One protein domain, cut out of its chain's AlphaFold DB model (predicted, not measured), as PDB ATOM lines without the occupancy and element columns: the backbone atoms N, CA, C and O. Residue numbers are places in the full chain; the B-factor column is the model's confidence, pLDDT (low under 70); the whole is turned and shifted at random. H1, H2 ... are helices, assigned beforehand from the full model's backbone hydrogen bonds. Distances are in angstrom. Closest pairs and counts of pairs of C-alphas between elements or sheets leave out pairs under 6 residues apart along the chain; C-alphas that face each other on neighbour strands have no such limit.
ATOM      1  N   THR A   2     123.184 167.037 129.859       67.12
ATOM      2  CA  THR A   2     121.969 167.265 130.673       67.12
ATOM      3  C   THR A   2     122.317 167.211 132.162       67.12
ATOM      4  O   THR A   2     123.272 166.527 132.532       67.12
ATOM      5  N   TRP A   3     121.547 167.875 133.032       73.19
ATOM      6  CA  TRP A   3     121.719 167.769 134.492       73.19
ATOM      7  C   TRP A   3     121.763 166.308 134.954       73.19
ATOM      8  O   TRP A   3     122.638 165.907 135.708       73.19
ATOM      9  N   THR A   4     120.901 165.469 134.380       68.69
ATOM     10  CA  THR A   4     120.834 164.026 134.639       68.69
ATOM     11  C   THR A   4     122.109 163.263 134.253       68.69
ATOM     12  O   THR A   4     122.337 162.183 134.778       68.69
ATOM     13  N   SER A   5     122.944 163.805 133.357       66.44
ATOM     14  CA  SER A   5     124.264 163.244 133.019       66.44
ATOM     15  C   SER A   5     125.410 163.778 133.890       66.44
ATOM     16  O   SER A   5     126.447 163.129 133.967       66.44
ATOM     17  N   LEU A   6     125.222 164.928 134.552       61.62
ATOM     18  CA  LEU A   6     126.185 165.550 135.478       61.62
ATOM     19  C   LEU A   6     125.974 165.099 136.930       61.62
ATOM     20  O   LEU A   6     126.942 164.835 137.641       61.62
ATOM     21  N   LYS A   7     124.711 164.978 137.356       63.66
ATOM     22  CA  LYS A   7     124.316 164.580 138.713       63.66
ATOM     23  C   LYS A   7     124.969 163.270 139.188       63.66
ATOM     24  O   LYS A   7     125.405 163.262 140.327       63.66
ATOM     25  N   PRO A   8     125.078 162.175 138.407       59.38
ATOM     26  CA  PRO A   8     125.371 160.865 139.000       59.38
ATOM     27  C   PRO A   8     126.828 160.573 139.390       59.38
ATOM     28  O   PRO A   8     127.046 159.531 139.998       59.38
ATOM     29  N   THR A   9     127.828 161.382 139.015       68.69
ATOM     30  CA  THR A   9     129.226 160.888 139.049       68.69
ATOM     31  C   THR A   9     130.239 161.770 139.772       68.69
ATOM     32  O   THR A   9     131.139 161.222 140.396       68.69
ATOM     33  N   GLY A  10     130.122 163.100 139.716       79.50
ATOM     34  CA  GLY A  10     131.127 164.006 140.292       79.50
ATOM     35  C   GLY A  10     130.847 164.371 141.750       79.50
ATOM     36  O   GLY A  10     131.441 163.819 142.674       79.50
ATOM     37  N   SER A  11     129.927 165.313 141.961       84.88
ATOM     38  CA  SER A  11     129.649 165.890 143.282       84.88
ATOM     39  C   SER A  11     129.111 164.893 144.309       84.88
ATOM     40  O   SER A  11     129.576 164.961 145.443       84.88
ATOM     41  N   PRO A  12     128.226 163.928 143.977       89.44
ATOM     42  CA  PRO A  12     127.829 162.915 144.957       89.44
ATOM     43  C   PRO A  12     128.972 161.995 145.383       89.44
ATOM     44  O   PRO A  12     129.054 161.627 146.550       89.44
ATOM     45  N   TRP A  13     129.872 161.637 144.460       91.25
ATOM     46  CA  TRP A  13     131.051 160.848 144.816       91.25
ATOM     47  C   TRP A  13     131.972 161.650 145.738       91.25
ATOM     48  O   TRP A  13     132.345 161.162 146.801       91.25
ATOM     49  N   LEU A  14     132.247 162.912 145.400       93.25
ATOM     50  CA  LEU A  14     133.038 163.799 146.251       93.25
ATOM     51  C   LEU A  14     132.400 163.977 147.638       93.25
ATOM     52  O   LEU A  14     133.083 163.849 148.647       93.25
ATOM     53  N   ALA A  15     131.087 164.205 147.703       94.25
ATOM     54  CA  ALA A  15     130.332 164.286 148.952       94.25
ATOM     55  C   ALA A  15     130.436 162.992 149.777       94.25
ATOM     56  O   ALA A  15     130.584 163.047 150.995       94.25
ATOM     57  N   SER A  16     130.437 161.821 149.128       94.62
ATOM     58  CA  SER A  16     130.617 160.533 149.811       94.62
ATOM     59  C   SER A  16     132.008 160.354 150.435       94.62
ATOM     60  O   SER A  16     132.148 159.612 151.409       94.62
ATOM     61  N   CYS A  17     133.021 161.078 149.946       96.25
ATOM     62  CA  CYS A  17     134.364 161.132 150.532       96.25
ATOM     63  C   CYS A  17     134.449 161.982 151.814       96.25
ATOM     64  O   CYS A  17     135.522 162.053 152.408       96.25
ATOM     65  N   HIS A  18     133.356 162.614 152.255       97.56
ATOM     66  CA  HIS A  18     133.309 163.363 153.511       97.56
ATOM     67  C   HIS A  18     133.400 162.407 154.708       97.56
ATOM     68  O   HIS A  18     132.623 161.454 154.842       97.56
ATOM     69  N   GLU A  19     134.389 162.650 155.557       96.75
ATOM     70  CA  GLU A  19     134.750 161.826 156.701       96.75
ATOM     71  C   GLU A  19     134.188 162.365 158.018       96.75
ATOM     72  O   GLU A  19     133.733 163.501 158.138       96.75
ATOM     73  N   SER A  20     134.252 161.528 159.055       96.06
ATOM     74  CA  SER A  20     133.771 161.877 160.401       96.06
ATOM     75  C   SER A  20     134.535 163.028 161.071       96.06
ATOM     76  O   SER A  20     134.001 163.660 161.980       96.06
ATOM     77  N   ASN A  21     135.761 163.319 160.624       96.06
ATOM     78  CA  ASN A  21     136.549 164.475 161.066       96.06
ATOM     79  C   ASN A  21     136.186 165.776 160.321       96.06
ATOM     80  O   ASN A  21     136.798 166.808 160.579       96.06
ATOM     81  N   GLY A  22     135.224 165.726 159.395       97.62
ATOM     82  CA  GLY A  22     134.756 166.867 158.612       97.62
ATOM     83  C   GLY A  22     135.577 167.177 157.357       97.62
ATOM     84  O   GLY A  22     135.186 168.055 156.593       97.62
ATOM     85  N   LEU A  23     136.692 166.480 157.112       98.38
ATOM     86  CA  LEU A  23     137.468 166.614 155.877       98.38
ATOM     87  C   LEU A  23     136.956 165.649 154.800       98.38
ATOM     88  O   LEU A  23     136.308 164.643 155.074       98.38
ATOM     89  N   ILE A  24     137.269 165.959 153.553       97.88
ATOM     90  CA  ILE A  24     137.215 165.061 152.408       97.88
ATOM     91  C   ILE A  24     138.521 164.272 152.373       97.88
ATOM     92  O   ILE A  24     139.599 164.871 152.423       97.88
ATOM     93  N   ASP A  25     138.421 162.952 152.225       97.00
ATOM     94  CA  ASP A  25     139.554 162.091 151.890       97.00
ATOM     95  C   ASP A  25     139.278 161.329 150.591       97.00
ATOM     96  O   ASP A  25     138.436 160.427 150.529       97.00
ATOM     97  N   LEU A  26     140.005 161.681 149.530       94.31
ATOM     98  CA  LEU A  26     139.860 161.004 148.240       94.31
ATOM     99  C   LEU A  26     140.346 159.546 148.274       94.31
ATOM    100  O   LEU A  26     139.923 158.760 147.427       94.31
ATOM    101  N   ASN A  27     141.150 159.165 149.274       94.12
ATOM    102  CA  ASN A  27     141.598 157.787 149.463       94.12
ATOM    103  C   ASN A  27     140.573 156.897 150.181       94.12
ATOM    104  O   ASN A  27     140.793 155.693 150.296       94.12
ATOM    105  N   LYS A  28     139.428 157.445 150.617       91.62
ATOM    106  CA  LYS A  28     138.388 156.706 151.357       91.62
ATOM    107  C   LYS A  28     137.998 155.374 150.711       91.62
ATOM    108  O   LYS A  28     137.752 154.394 151.411       91.62
ATOM    109  N   TYR A  29     137.901 155.348 149.381       88.00
ATOM    110  CA  TYR A  29     137.448 154.172 148.633       88.00
ATOM    111  C   TYR A  29     138.521 153.541 147.745       88.00
ATOM    112  O   TYR A  29     138.376 152.380 147.363       88.00
ATOM    113  N   MET A  30     139.569 154.283 147.390       86.38
ATOM    114  CA  MET A  30     140.664 153.801 146.551       86.38
ATOM    115  C   MET A  30     141.871 154.724 146.671       86.38
ATOM    116  O   MET A  30     141.696 155.935 146.720       86.38
ATOM    117  N   ASP A  31     143.079 154.165 146.641       88.62
ATOM    118  CA  ASP A  31     144.299 154.969 146.634       88.62
ATOM    119  C   ASP A  31     144.390 155.783 145.339       88.62
ATOM    120  O   ASP A  31     144.464 155.230 144.235       88.62
ATOM    121  N   VAL A  32     144.394 157.106 145.477       85.69
ATOM    122  CA  VAL A  32     144.549 158.045 144.370       85.69
ATOM    123  C   VAL A  32     145.801 158.884 144.555       85.69
ATOM    124  O   VAL A  32     146.102 159.400 145.631       85.69
ATOM    125  N   TYR A  33     146.539 159.054 143.463       85.31
ATOM    126  CA  TYR A  33     147.559 160.086 143.398       85.31
ATOM    127  C   TYR A  33     146.886 161.432 143.135       85.31
ATOM    128  O   TYR A  33     146.131 161.574 142.169       85.31
ATOM    129  N   VAL A  34     147.178 162.420 143.978       86.75
ATOM    130  CA  VAL A  34     146.611 163.763 143.862       86.75
ATOM    131  C   VAL A  34     147.739 164.764 143.681       86.75
ATOM    132  O   VAL A  34     148.554 164.979 144.572       86.75
ATOM    133  N   LEU A  35     147.765 165.409 142.514       84.38
ATOM    134  CA  LEU A  35     148.797 166.389 142.159       84.38
ATOM    135  C   LEU A  35     148.886 167.549 143.165       84.38
ATOM    136  O   LEU A  35     149.952 168.117 143.371       84.38
ATOM    137  N   LEU A  36     147.763 167.909 143.790       88.06
ATOM    138  CA  LEU A  36     147.674 169.043 144.711       88.06
ATOM    139  C   LEU A  36     148.309 168.784 146.088       88.06
ATOM    140  O   LEU A  36     148.437 169.729 146.866       88.06
ATOM    141  N   GLY A  37     148.681 167.538 146.399       90.12
ATOM    142  CA  GLY A  37     149.220 167.134 147.697       90.12
ATOM    143  C   GLY A  37     148.445 165.967 148.323       90.12
ATOM    144  O   GLY A  37     147.792 165.213 147.603       90.12
ATOM    145  N   PRO A  38     148.506 165.787 149.656       94.25
ATOM    146  CA  PRO A  38     147.816 164.693 150.345       94.25
ATOM    147  C   PRO A  38     146.310 164.634 150.032       94.25
ATOM    148  O   PRO A  38     145.656 165.673 149.939       94.25
ATOM    149  N   SER A  39     145.739 163.426 149.939       95.19
ATOM    150  CA  SER A  39     144.321 163.191 149.591       95.19
ATOM    151  C   SER A  39     143.318 163.841 150.552       95.19
ATOM    152  O   SER A  39     142.218 164.191 150.133       95.19
ATOM    153  N   ALA A  40     143.710 164.022 151.814       96.50
ATOM    154  CA  ALA A  40     142.968 164.745 152.848       96.50
ATOM    155  C   ALA A  40     143.644 166.075 153.242       96.50
ATOM    156  O   ALA A  40     143.453 166.591 154.341       96.50
ATOM    157  N   GLY A  41     144.491 166.616 152.362       97.25
ATOM    158  CA  GLY A  41     145.244 167.846 152.582       97.25
ATOM    159  C   GLY A  41     144.435 169.120 152.341       97.25
ATOM    160  O   GLY A  41     143.315 169.077 151.818       97.25
ATOM    161  N   THR A  42     145.030 170.271 152.677       98.44
ATOM    162  CA  THR A  42     144.381 171.590 152.540       98.44
ATOM    163  C   THR A  42     143.930 171.853 151.113       98.44
ATOM    164  O   THR A  42     142.775 172.210 150.899       98.44
ATOM    165  N   ALA A  43     144.813 171.653 150.129       97.81
ATOM    166  CA  ALA A  43     144.508 171.977 148.739       97.81
ATOM    167  C   ALA A  43     143.322 171.158 148.203       97.81
ATOM    168  O   ALA A  43     142.424 171.710 147.573       97.81
ATOM    169  N   VAL A  44     143.274 169.860 148.520       97.69
ATOM    170  CA  VAL A  44     142.182 168.965 148.111       97.69
ATOM    171  C   VAL A  44     140.861 169.369 148.750       97.69
ATOM    172  O   VAL A  44     139.845 169.468 148.065       97.69
ATOM    173  N   ASN A  45     140.874 169.651 150.048       98.56
ATOM    174  CA  ASN A  45     139.674 170.032 150.783       98.56
ATOM    175  C   ASN A  45     139.140 171.403 150.352       98.56
ATOM    176  O   ASN A  45     137.938 171.574 150.157       98.56
ATOM    177  N   ALA A  46     140.023 172.374 150.137       98.62
ATOM    178  CA  ALA A  46     139.648 173.693 149.648       98.62
ATOM    179  C   ALA A  46     139.157 173.662 148.182       98.62
ATOM    180  O   ALA A  46     138.185 174.340 147.845       98.62
ATOM    181  N   ALA A  47     139.737 172.815 147.324       97.62
ATOM    182  CA  ALA A  47     139.196 172.552 145.987       97.62
ATOM    183  C   ALA A  47     137.817 171.866 146.051       97.62
ATOM    184  O   ALA A  47     136.909 172.203 145.285       97.62
ATOM    185  N   ALA A  48     137.620 170.936 146.993       97.50
ATOM    186  CA  ALA A  48     136.334 170.277 147.201       97.50
ATOM    187  C   ALA A  48     135.246 171.274 147.620       97.50
ATOM    188  O   ALA A  48     134.133 171.212 147.105       97.50
ATOM    189  N   VAL A  49     135.586 172.240 148.476       98.50
ATOM    190  CA  VAL A  49     134.713 173.365 148.830       98.50
ATOM    191  C   VAL A  49     134.265 174.139 147.586       98.50
ATOM    192  O   VAL A  49     133.065 174.316 147.392       98.50
ATOM    193  N   GLN A  50     135.193 174.549 146.713       96.56
ATOM    194  CA  GLN A  50     134.845 175.268 145.476       96.56
ATOM    195  C   GLN A  50     133.934 174.441 144.567       96.56
ATOM    196  O   GLN A  50     132.961 174.963 144.018       96.56
ATOM    197  N   CYS A  51     134.234 173.149 144.423       95.81
ATOM    198  CA  CYS A  51     133.441 172.228 143.619       95.81
ATOM    199  C   CYS A  51     132.011 172.094 144.162       95.81
ATOM    200  O   CYS A  51     131.050 172.254 143.411       95.81
ATOM    201  N   LEU A  52     131.862 171.844 145.465       96.62
ATOM    202  CA  LEU A  52     130.565 171.662 146.116       96.62
ATOM    203  C   LEU A  52     129.728 172.944 146.079       96.62
ATOM    204  O   LEU A  52     128.559 172.887 145.712       96.62
ATOM    205  N   GLU A  53     130.318 174.107 146.367       97.19
ATOM    206  CA  GLU A  53     129.611 175.393 146.293       97.19
ATOM    207  C   GLU A  53     129.236 175.768 144.853       97.19
ATOM    208  O   GLU A  53     128.140 176.271 144.599       97.19
ATOM    209  N   GLY A  54     130.127 175.517 143.890       94.88
ATOM    210  CA  GLY A  54     129.851 175.740 142.474       94.88
ATOM    211  C   GLY A  54     128.713 174.856 141.971       94.88
ATOM    212  O   GLY A  54     127.787 175.341 141.322       94.88
ATOM    213  N   MET A  55     128.740 173.571 142.319       93.44
ATOM    214  CA  MET A  55     127.721 172.611 141.903       93.44
ATOM    215  C   MET A  55     126.399 172.801 142.639       93.44
ATOM    216  O   MET A  55     125.354 172.586 142.030       93.44
ATOM    217  N   ALA A  56     126.414 173.289 143.881       95.19
ATOM    218  CA  ALA A  56     125.195 173.682 144.579       95.19
ATOM    219  C   ALA A  56     124.457 174.799 143.834       95.19
ATOM    220  O   ALA A  56     123.260 174.678 143.598       95.19
ATOM    221  N   LYS A  57     125.170 175.823 143.343       95.56
ATOM    222  CA  LYS A  57     124.565 176.883 142.511       95.56
ATOM    223  C   LYS A  57     123.940 176.327 141.231       95.56
ATOM    224  O   LYS A  57     122.891 176.791 140.797       95.56
ATOM    225  N   VAL A  58     124.571 175.328 140.606       93.00
ATOM    226  CA  VAL A  58     123.989 174.660 139.430       93.00
ATOM    227  C   VAL A  58     122.734 173.875 139.821       93.00
ATOM    228  O   VAL A  58     121.731 173.978 139.118       93.00
ATOM    229  N   ALA A  59     122.773 173.138 140.937       92.62
ATOM    230  CA  ALA A  59     121.641 172.382 141.473       92.62
ATOM    231  C   ALA A  59     120.434 173.288 141.770       92.62
ATOM    232  O   ALA A  59     119.317 172.964 141.372       92.62
ATOM    233  N   GLU A  60     120.656 174.463 142.364       95.06
ATOM    234  CA  GLU A  60     119.610 175.472 142.582       95.06
ATOM    235  C   GLU A  60     118.951 175.900 141.263       95.06
ATOM    236  O   GLU A  60     117.728 175.884 141.137       95.06
ATOM    237  N   VAL A  61     119.752 176.229 140.242       94.75
ATOM    238  CA  VAL A  61     119.252 176.717 138.941       94.75
ATOM    239  C   VAL A  61     118.400 175.678 138.209       94.75
ATOM    240  O   VAL A  61     117.474 176.037 137.480       94.75
ATOM    241  N   VAL A  62     118.695 174.391 138.385       93.00
ATOM    242  CA  VAL A  62     117.961 173.290 137.737       93.00
ATOM    243  C   VAL A  62     116.841 172.707 138.607       93.00
ATOM    244  O   VAL A  62     116.177 171.766 138.171       93.00
ATOM    245  N   GLY A  63     116.605 173.269 139.799       94.12
ATOM    246  CA  GLY A  63     115.520 172.880 140.706       94.12
ATOM    247  C   GLY A  63     115.801 171.641 141.567       94.12
ATOM    248  O   GLY A  63     114.864 170.976 141.996       94.12
ATOM    249  N   ASP A  64     117.071 171.306 141.799       93.06
ATOM    250  CA  ASP A  64     117.518 170.179 142.628       93.06
ATOM    251  C   ASP A  64     117.920 170.653 144.035       93.06
ATOM    252  O   ASP A  64     119.090 170.621 144.424       93.06
ATOM    253  N   GLU A  65     116.937 171.158 144.783       96.06
ATOM    254  CA  GLU A  65     117.156 171.806 146.084       96.06
ATOM    255  C   GLU A  65     117.785 170.872 147.130       96.06
ATOM    256  O   GLU A  65     118.603 171.317 147.933       96.06
ATOM    257  N   ASP A  66     117.460 169.575 147.103       95.06
ATOM    258  CA  ASP A  66     118.028 168.589 148.031       95.06
ATOM    259  C   ASP A  66     119.552 168.498 147.872       95.06
ATOM    260  O   ASP A  66     120.292 168.627 148.850       95.06
ATOM    261  N   SER A  67     120.035 168.341 146.633       94.25
ATOM    262  CA  SER A  67     121.472 168.296 146.344       94.25
ATOM    263  C   SER A  67     122.157 169.638 146.605       94.25
ATOM    264  O   SER A  67     123.272 169.656 147.123       94.25
ATOM    265  N   ALA A  68     121.499 170.761 146.301       95.88
ATOM    266  CA  ALA A  68     122.033 172.085 146.618       95.88
ATOM    267  C   ALA A  68     122.291 172.249 148.125       95.88
ATOM    268  O   ALA A  68     123.403 172.588 148.534       95.88
ATOM    269  N   ASN A  69     121.283 171.949 148.949       97.81
ATOM    270  CA  ASN A  69     121.367 172.067 150.402       97.81
ATOM    271  C   ASN A  69     122.413 171.115 150.997       97.81
ATOM    272  O   ASN A  69     123.192 171.517 151.865       97.81
ATOM    273  N   GLU A  70     122.461 169.869 150.517       96.75
ATOM    274  CA  GLU A  70     123.458 168.886 150.945       96.75
ATOM    275  C   GLU A  70     124.884 169.380 150.669       96.75
ATOM    276  O   GLU A  70     125.716 169.422 151.578       96.75
ATOM    277  N   TRP A  71     125.175 169.804 149.438       97.06
ATOM    278  CA  TRP A  71     126.530 170.202 149.055       97.06
ATOM    279  C   TRP A  71     126.978 171.500 149.725       97.06
ATOM    280  O   TRP A  71     128.138 171.589 150.128       97.06
ATOM    281  N   VAL A  72     126.077 172.467 149.935       98.12
ATOM    282  CA  VAL A  72     126.370 173.663 150.749       98.12
ATOM    283  C   VAL A  72     126.697 173.271 152.189       98.12
ATOM    284  O   VAL A  72     127.668 173.773 152.758       98.12
ATOM    285  N   SER A  73     125.931 172.348 152.778       98.38
ATOM    286  CA  SER A  73     126.176 171.885 154.146       98.38
ATOM    287  C   SER A  73     127.526 171.177 154.278       98.38
ATOM    288  O   SER A  73     128.249 171.412 155.248       98.38
ATOM    289  N   ILE A  74     127.888 170.327 153.314       98.44
ATOM    290  CA  ILE A  74     129.187 169.643 153.311       98.44
ATOM    291  C   ILE A  74     130.315 170.657 153.113       98.44
ATOM    292  O   ILE A  74     131.273 170.639 153.877       98.44
ATOM    293  N   ALA A  75     130.195 171.591 152.164       98.50
ATOM    294  CA  ALA A  75     131.207 172.624 151.955       98.50
ATOM    295  C   ALA A  75     131.451 173.464 153.221       98.50
ATOM    296  O   ALA A  75     132.599 173.734 153.573       98.50
ATOM    297  N   ALA A  76     130.390 173.829 153.947       98.50
ATOM    298  CA  ALA A  76     130.504 174.540 155.218       98.50
ATOM    299  C   ALA A  76     131.219 173.702 156.295       98.50
ATOM    300  O   ALA A  76     132.100 174.219 156.982       98.50
ATOM    301  N   SER A  77     130.886 172.409 156.407       98.62
ATOM    302  CA  SER A  77     131.564 171.463 157.307       98.62
ATOM    303  C   SER A  77     133.061 171.356 156.993       98.62
ATOM    304  O   SER A  77     133.897 171.502 157.884       98.62
ATOM    305  N   VAL A  78     133.411 171.215 155.711       98.81
ATOM    306  CA  VAL A  78     134.804 171.124 155.256       98.81
ATOM    307  C   VAL A  78     135.564 172.425 155.528       98.81
ATOM    308  O   VAL A  78     136.692 172.377 156.015       98.81
ATOM    309  N   LYS A  79     134.958 173.602 155.305       98.69
ATOM    310  CA  LYS A  79     135.568 174.899 155.669       98.69
ATOM    311  C   LYS A  79     135.921 174.973 157.155       98.69
ATOM    312  O   LYS A  79     136.979 175.507 157.493       98.69
ATOM    313  N   ILE A  80     135.053 174.469 158.032       98.69
ATOM    314  CA  ILE A  80     135.311 174.414 159.478       98.69
ATOM    315  C   ILE A  80     136.481 173.467 159.753       98.69
ATOM    316  O   ILE A  80     137.475 173.887 160.337       98.69
ATOM    317  N   ALA A  81     136.424 172.238 159.235       98.75
ATOM    318  CA  ALA A  81     137.456 171.233 159.459       98.75
ATOM    319  C   ALA A  81     138.846 171.670 158.964       98.75
ATOM    320  O   ALA A  81     139.831 171.461 159.668       98.75
ATOM    321  N   ILE A  82     138.954 172.339 157.807       98.81
ATOM    322  CA  ILE A  82     140.239 172.894 157.343       98.81
ATOM    323  C   ILE A  82     140.778 173.919 158.348       98.81
ATOM    324  O   ILE A  82     141.956 173.898 158.699       98.81
ATOM    325  N   ASN A  83     139.927 174.829 158.821       98.62
ATOM    326  CA  ASN A  83     140.352 175.885 159.735       98.62
ATOM    327  C   ASN A  83     140.677 175.377 161.149       98.62
ATOM    328  O   ASN A  83     141.471 176.027 161.824       98.62
ATOM    329  N   ASP A  84     140.104 174.248 161.567       98.38
ATOM    330  CA  ASP A  84     140.351 173.642 162.880       98.38
ATOM    331  C   ASP A  84     141.540 172.669 162.872       98.38
ATOM    332  O   ASP A  84     142.265 172.573 163.860       98.38
ATOM    333  N   LEU A  85     141.742 171.931 161.774       98.38
ATOM    334  CA  LEU A  85     142.711 170.829 161.707       98.38
ATOM    335  C   LEU A  85     143.975 171.153 160.909       98.38
ATOM    336  O   LEU A  85     144.989 170.484 161.096       98.38
ATOM    337  N   LEU A  86     143.912 172.112 159.984       98.38
ATOM    338  CA  LEU A  86     144.995 172.373 159.029       98.38
ATOM    339  C   LEU A  86     145.574 173.784 159.142       98.38
ATOM    340  O   LEU A  86     146.670 174.018 158.645       98.38
ATOM    341  N   TRP A  87     144.892 174.727 159.794       98.56
ATOM    342  CA  TRP A  87     145.486 176.024 160.116       98.56
ATOM    343  C   TRP A  87     146.504 175.889 161.254       98.56
ATOM    344  O   TRP A  87     146.188 175.348 162.312       98.56
ATOM    345  N   ASN A  88     147.706 176.431 161.062       97.81
ATOM    346  CA  ASN A  88     148.748 176.477 162.079       97.81
ATOM    347  C   ASN A  88     149.047 177.936 162.455       97.81
ATOM    348  O   ASN A  88     149.695 178.667 161.702       97.81
ATOM    349  N   ASP A  89     148.609 178.355 163.647       96.50
ATOM    350  CA  ASP A  89     148.812 179.722 164.152       96.50
ATOM    351  C   ASP A  89     150.289 180.098 164.329       96.50
ATOM    352  O   ASP A  89     150.636 181.271 164.220       96.50
ATOM    353  N   THR A  90     151.168 179.122 164.584       94.50
ATOM    354  CA  THR A  90     152.606 179.382 164.767       94.50
ATOM    355  C   THR A  90     153.281 179.691 163.436       94.50
ATOM    356  O   THR A  90     154.124 180.582 163.368       94.50
ATOM    357  N   LEU A  91     152.896 178.977 162.376       92.69
ATOM    358  CA  LEU A  91     153.403 179.222 161.024       92.69
ATOM    359  C   LEU A  91     152.708 180.409 160.353       92.69
ATOM    360  O   LEU A  91     153.253 180.984 159.416       92.69
ATOM    361  N   GLY A  92     151.489 180.743 160.790       97.56
ATOM    362  CA  GLY A  92     150.625 181.682 160.083       97.56
ATOM    363  C   GLY A  92     150.193 181.154 158.713       97.56
ATOM    364  O   GLY A  92     149.998 181.942 157.792       97.56
ATOM    365  N   ASN A  93     150.069 179.832 158.557       98.19
ATOM    366  CA  ASN A  93     149.736 179.207 157.279       98.19
ATOM    367  C   ASN A  93     148.901 177.930 157.465       98.19
ATOM    368  O   ASN A  93     148.746 177.419 158.575       98.19
ATOM    369  N   TYR A  94     148.368 177.411 156.361       98.38
ATOM    370  CA  TYR A  94     147.729 176.107 156.299       98.38
ATOM    371  C   TYR A  94     148.758 175.019 155.994       98.38
ATOM    372  O   TYR A  94     149.470 175.079 154.989       98.38
ATOM    373  N   ALA A  95     148.790 173.990 156.834       97.38
ATOM    374  CA  ALA A  95     149.588 172.803 156.600       97.38
ATOM    375  C   ALA A  95     149.147 172.090 155.311       97.38
ATOM    376  O   ALA A  95     147.960 172.061 154.968       97.38
ATOM    377  N   VAL A  96     150.078 171.452 154.602       95.62
ATOM    378  CA  VAL A  96     149.750 170.651 153.411       95.62
ATOM    379  C   VAL A  96     148.857 169.457 153.768       95.62
ATOM    380  O   VAL A  96     148.010 169.071 152.965       95.62
ATOM    381  N   GLY A  97     148.974 168.924 154.988       95.44
ATOM    382  CA  GLY A  97     148.124 167.862 155.519       95.44
ATOM    383  C   GLY A  97     148.294 167.668 157.027       95.44
ATOM    384  O   GLY A  97     149.260 168.141 157.622       95.44
ATOM    385  N   VAL A  98     147.361 166.932 157.640       94.50
ATOM    386  CA  VAL A  98     147.323 166.691 159.098       94.50
ATOM    387  C   VAL A  98     148.572 165.955 159.602       94.50
ATOM    388  O   VAL A  98     149.022 166.183 160.721       94.50
ATOM    389  N   SER A  99     149.158 165.079 158.780       93.62
ATOM    390  CA  SER A  99     150.377 164.329 159.111       93.62
ATOM    391  C   SER A  99     151.669 165.141 158.977       93.62
ATOM    392  O   SER A  99     152.719 164.680 159.418       93.62
ATOM    393  N   THR A 100     151.608 166.336 158.388       93.19
ATOM    394  CA  THR A 100     152.750 167.238 158.181       93.19
ATOM    395  C   THR A 100     152.366 168.658 158.616       93.19
ATOM    396  O   THR A 100     152.325 169.566 157.782       93.19
ATOM    397  N   PRO A 101     152.052 168.860 159.911       94.56
ATOM    398  CA  PRO A 101     151.496 170.116 160.426       94.56
ATOM    399  C   PRO A 101     152.461 171.307 160.326       94.56
ATOM    400  O   PRO A 101     152.023 172.454 160.423       94.56
ATOM    401  N   ASP A 102     153.750 171.027 160.122       94.38
ATOM    402  CA  ASP A 102     154.827 172.016 160.025       94.38
ATOM    403  C   ASP A 102     155.226 172.350 158.576       94.38
ATOM    404  O   ASP A 102     156.111 173.172 158.350       94.38
ATOM    405  N   VAL A 103     154.579 171.723 157.587       94.38
ATOM    406  CA  VAL A 103     154.872 171.915 156.160       94.38
ATOM    407  C   VAL A 103     153.705 172.628 155.497       94.38
ATOM    408  O   VAL A 103     152.570 172.170 155.598       94.38
ATOM    409  N   TYR A 104     153.977 173.710 154.777       95.44
ATOM    410  CA  TYR A 104     153.003 174.473 153.995       95.44
ATOM    411  C   TYR A 104     153.539 174.689 152.578       95.44
ATOM    412  O   TYR A 104     154.732 174.548 152.324       95.44
ATOM    413  N   GLY A 105     152.664 175.003 151.622       95.25
ATOM    414  CA  GLY A 105     153.095 175.112 150.232       95.25
ATOM    415  C   GLY A 105     152.094 175.781 149.304       95.25
ATOM    416  O   GLY A 105     150.946 176.047 149.670       95.25
ATOM    417  N   VAL A 106     152.553 176.016 148.077       95.81
ATOM    418  CA  VAL A 106     151.877 176.798 147.035       95.81
ATOM    419  C   VAL A 106     150.431 176.357 146.797       95.81
ATOM    420  O   VAL A 106     149.532 177.195 146.817       95.81
ATOM    421  N   SER A 107     150.169 175.053 146.666       96.19
ATOM    422  CA  SER A 107     148.816 174.531 146.420       96.19
ATOM    423  C   SER A 107     147.881 174.757 147.610       96.19
ATOM    424  O   SER A 107     146.715 175.101 147.421       96.19
ATOM    425  N   ALA A 108     148.372 174.586 148.843       97.69
ATOM    426  CA  ALA A 108     147.569 174.812 150.045       97.69
ATOM    427  C   ALA A 108     147.162 176.288 150.157       97.69
ATOM    428  O   ALA A 108     145.987 176.581 150.370       97.69
ATOM    429  N   ILE A 109     148.107 177.205 149.924       98.44
ATOM    430  CA  ILE A 109     147.852 178.650 149.918       98.44
ATOM    431  C   ILE A 109     146.868 179.021 148.803       98.44
ATOM    432  O   ILE A 109     145.839 179.638 149.078       98.44
ATOM    433  N   ALA A 110     147.146 178.613 147.562       98.31
ATOM    434  CA  ALA A 110     146.339 178.954 146.391       98.31
ATOM    435  C   ALA A 110     144.856 178.598 146.579       98.31
ATOM    436  O   ALA A 110     143.965 179.431 146.379       98.31
ATOM    437  N   PHE A 111     144.580 177.367 147.016       98.50
ATOM    438  CA  PHE A 111     143.208 176.911 147.212       98.50
ATOM    439  C   PHE A 111     142.577 177.467 148.492       98.50
ATOM    440  O   PHE A 111     141.386 177.773 148.481       98.50
ATOM    441  N   ALA A 112     143.330 177.683 149.577       98.50
ATOM    442  CA  ALA A 112     142.780 178.322 150.777       98.50
ATOM    443  C   ALA A 112     142.292 179.758 150.500       98.50
ATOM    444  O   ALA A 112     141.227 180.147 150.986       98.50
ATOM    445  N   LEU A 113     143.036 180.518 149.685       98.38
ATOM    446  CA  LEU A 113     142.656 181.860 149.230       98.38
ATOM    447  C   LEU A 113     141.421 181.818 148.318       98.38
ATOM    448  O   LEU A 113     140.414 182.457 148.613       98.38
ATOM    449  N   SER A 114     141.481 181.050 147.228       97.62
ATOM    450  CA  SER A 114     140.447 181.066 146.179       97.62
ATOM    451  C   SER A 114     139.125 180.397 146.587       97.62
ATOM    452  O   SER A 114     138.079 180.679 146.006       97.62
ATOM    453  N   SER A 115     139.128 179.506 147.582       97.44
ATOM    454  CA  SER A 115     137.909 178.848 148.097       97.44
ATOM    455  C   SER A 115     137.161 179.660 149.161       97.44
ATOM    456  O   SER A 115     136.071 179.277 149.596       97.44
ATOM    457  N   GLY A 116     137.756 180.760 149.636       95.94
ATOM    458  CA  GLY A 116     137.235 181.523 150.769       95.94
ATOM    459  C   GLY A 116     137.340 180.796 152.116       95.94
ATOM    460  O   GLY A 116     136.676 181.194 153.073       95.94
ATOM    461  N   VAL A 117     138.147 179.733 152.209       98.12
ATOM    462  CA  VAL A 117     138.515 179.092 153.483       98.12
ATOM    463  C   VAL A 117     139.324 180.057 154.350       98.12
ATOM    464  O   VAL A 117     139.077 180.163 155.556       98.12
ATOM    465  N   ALA A 118     140.265 180.779 153.735       98.31
ATOM    466  CA  ALA A 118     141.059 181.801 154.393       98.31
ATOM    467  C   ALA A 118     140.274 183.111 154.522       98.31
ATOM    468  O   ALA A 118     139.794 183.683 153.545       98.31
ATOM    469  N   ASN A 119     140.176 183.629 155.747       97.44
ATOM    470  CA  ASN A 119     139.676 184.984 155.975       97.44
ATOM    471  C   ASN A 119     140.749 186.032 155.621       97.44
ATOM    472  O   ASN A 119     141.918 185.699 155.453       97.44
TER     473      ASN A 119
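Overview. This is residues 2 to 119 of the 222 residues of an uncharacterized protein of Phytophthora fragariae (UniProt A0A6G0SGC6). A long helical hairpin, H3 and H4, makes the core and runs along the longest axis, with short H5 packed beside the first residues of H3 and short H2 crossing H3 at a steep tilt. Two long loops without named elements, residues 17 to 41 and 86 to 105, lie mostly toward the open end of the hairpin, while tiny H1 lies near its closed end without touching a helix. The printed part has 118 residues, 60 of them in five named helices, in the order H1 H2 H3 H4 H5, with no named strand; the class is all helix. The whole is compact, with a radius of gyration of the C-alphas of 14.2 A and spans of 45 by 31 by 24 A.

Arrangement. H4, residues 65 to 85, touches H3, residues 42 to 61, opposite ways at a shallow tilt of 19 degrees; the two form a helical hairpin, and their closest C-alphas, those of Ala 56 and Ala 68, are 4.1 A apart. H3 is the hub, touching three helices. With residues 42 to 47 alone it touches H5, residues 106 to 114, the same way at a shallow tilt of 31 degrees, the closest C-alphas being those of Ala 43 and Ala 108 at 4.4 A. With residues 48 to 55 alone H3 touches H2, residues 11 to 16, opposite ways at a steep tilt of 53 degrees; the closest C-alphas, Ser 11 and Leu 52, are 6.5 A apart. H2 and H4 only just touch, with 3 pairs of C-alphas within 8 A, the closest being Ala 15 and Ile 74 at 7.0 A. H1, residues 3 to 6, is apart from H3, but only just, at 8.4 A. H2 and H5 are apart, and so are H4 and H5. In H2, H3, H4 and H5 every O i to N i+4 pair is within hydrogen-bond range; H1 is too short for such a pair.

Along the chain. H4 measures 30.0 A from first to last C-alpha and H3 29.0 A; H3 begins at C-alpha 42, (144.381, 171.590, 152.540). H5 measures 12.2 A and ends at C-alpha 114, (140.447, 181.066, 146.179). H2 measures 8.5 A, and H1 5.1 A from C-alpha 3, (121.719, 167.769, 134.492). Residues 87 to 88 pair with 93 to 94, antiparallel.

Size, cuts and confidence. The C-alphas of Thr 2 and Thr 90 are the two farthest apart, at 47.4 A. The printed part has no cut. The links H2 to H3 and H4 to H5 are long, with 25 and 20 residues; H1 to H2 and H3 to H4 are tight. The mean pLDDT of the printed part is 93.4; residue 2 and residues 4 to 9 of the model are under 70.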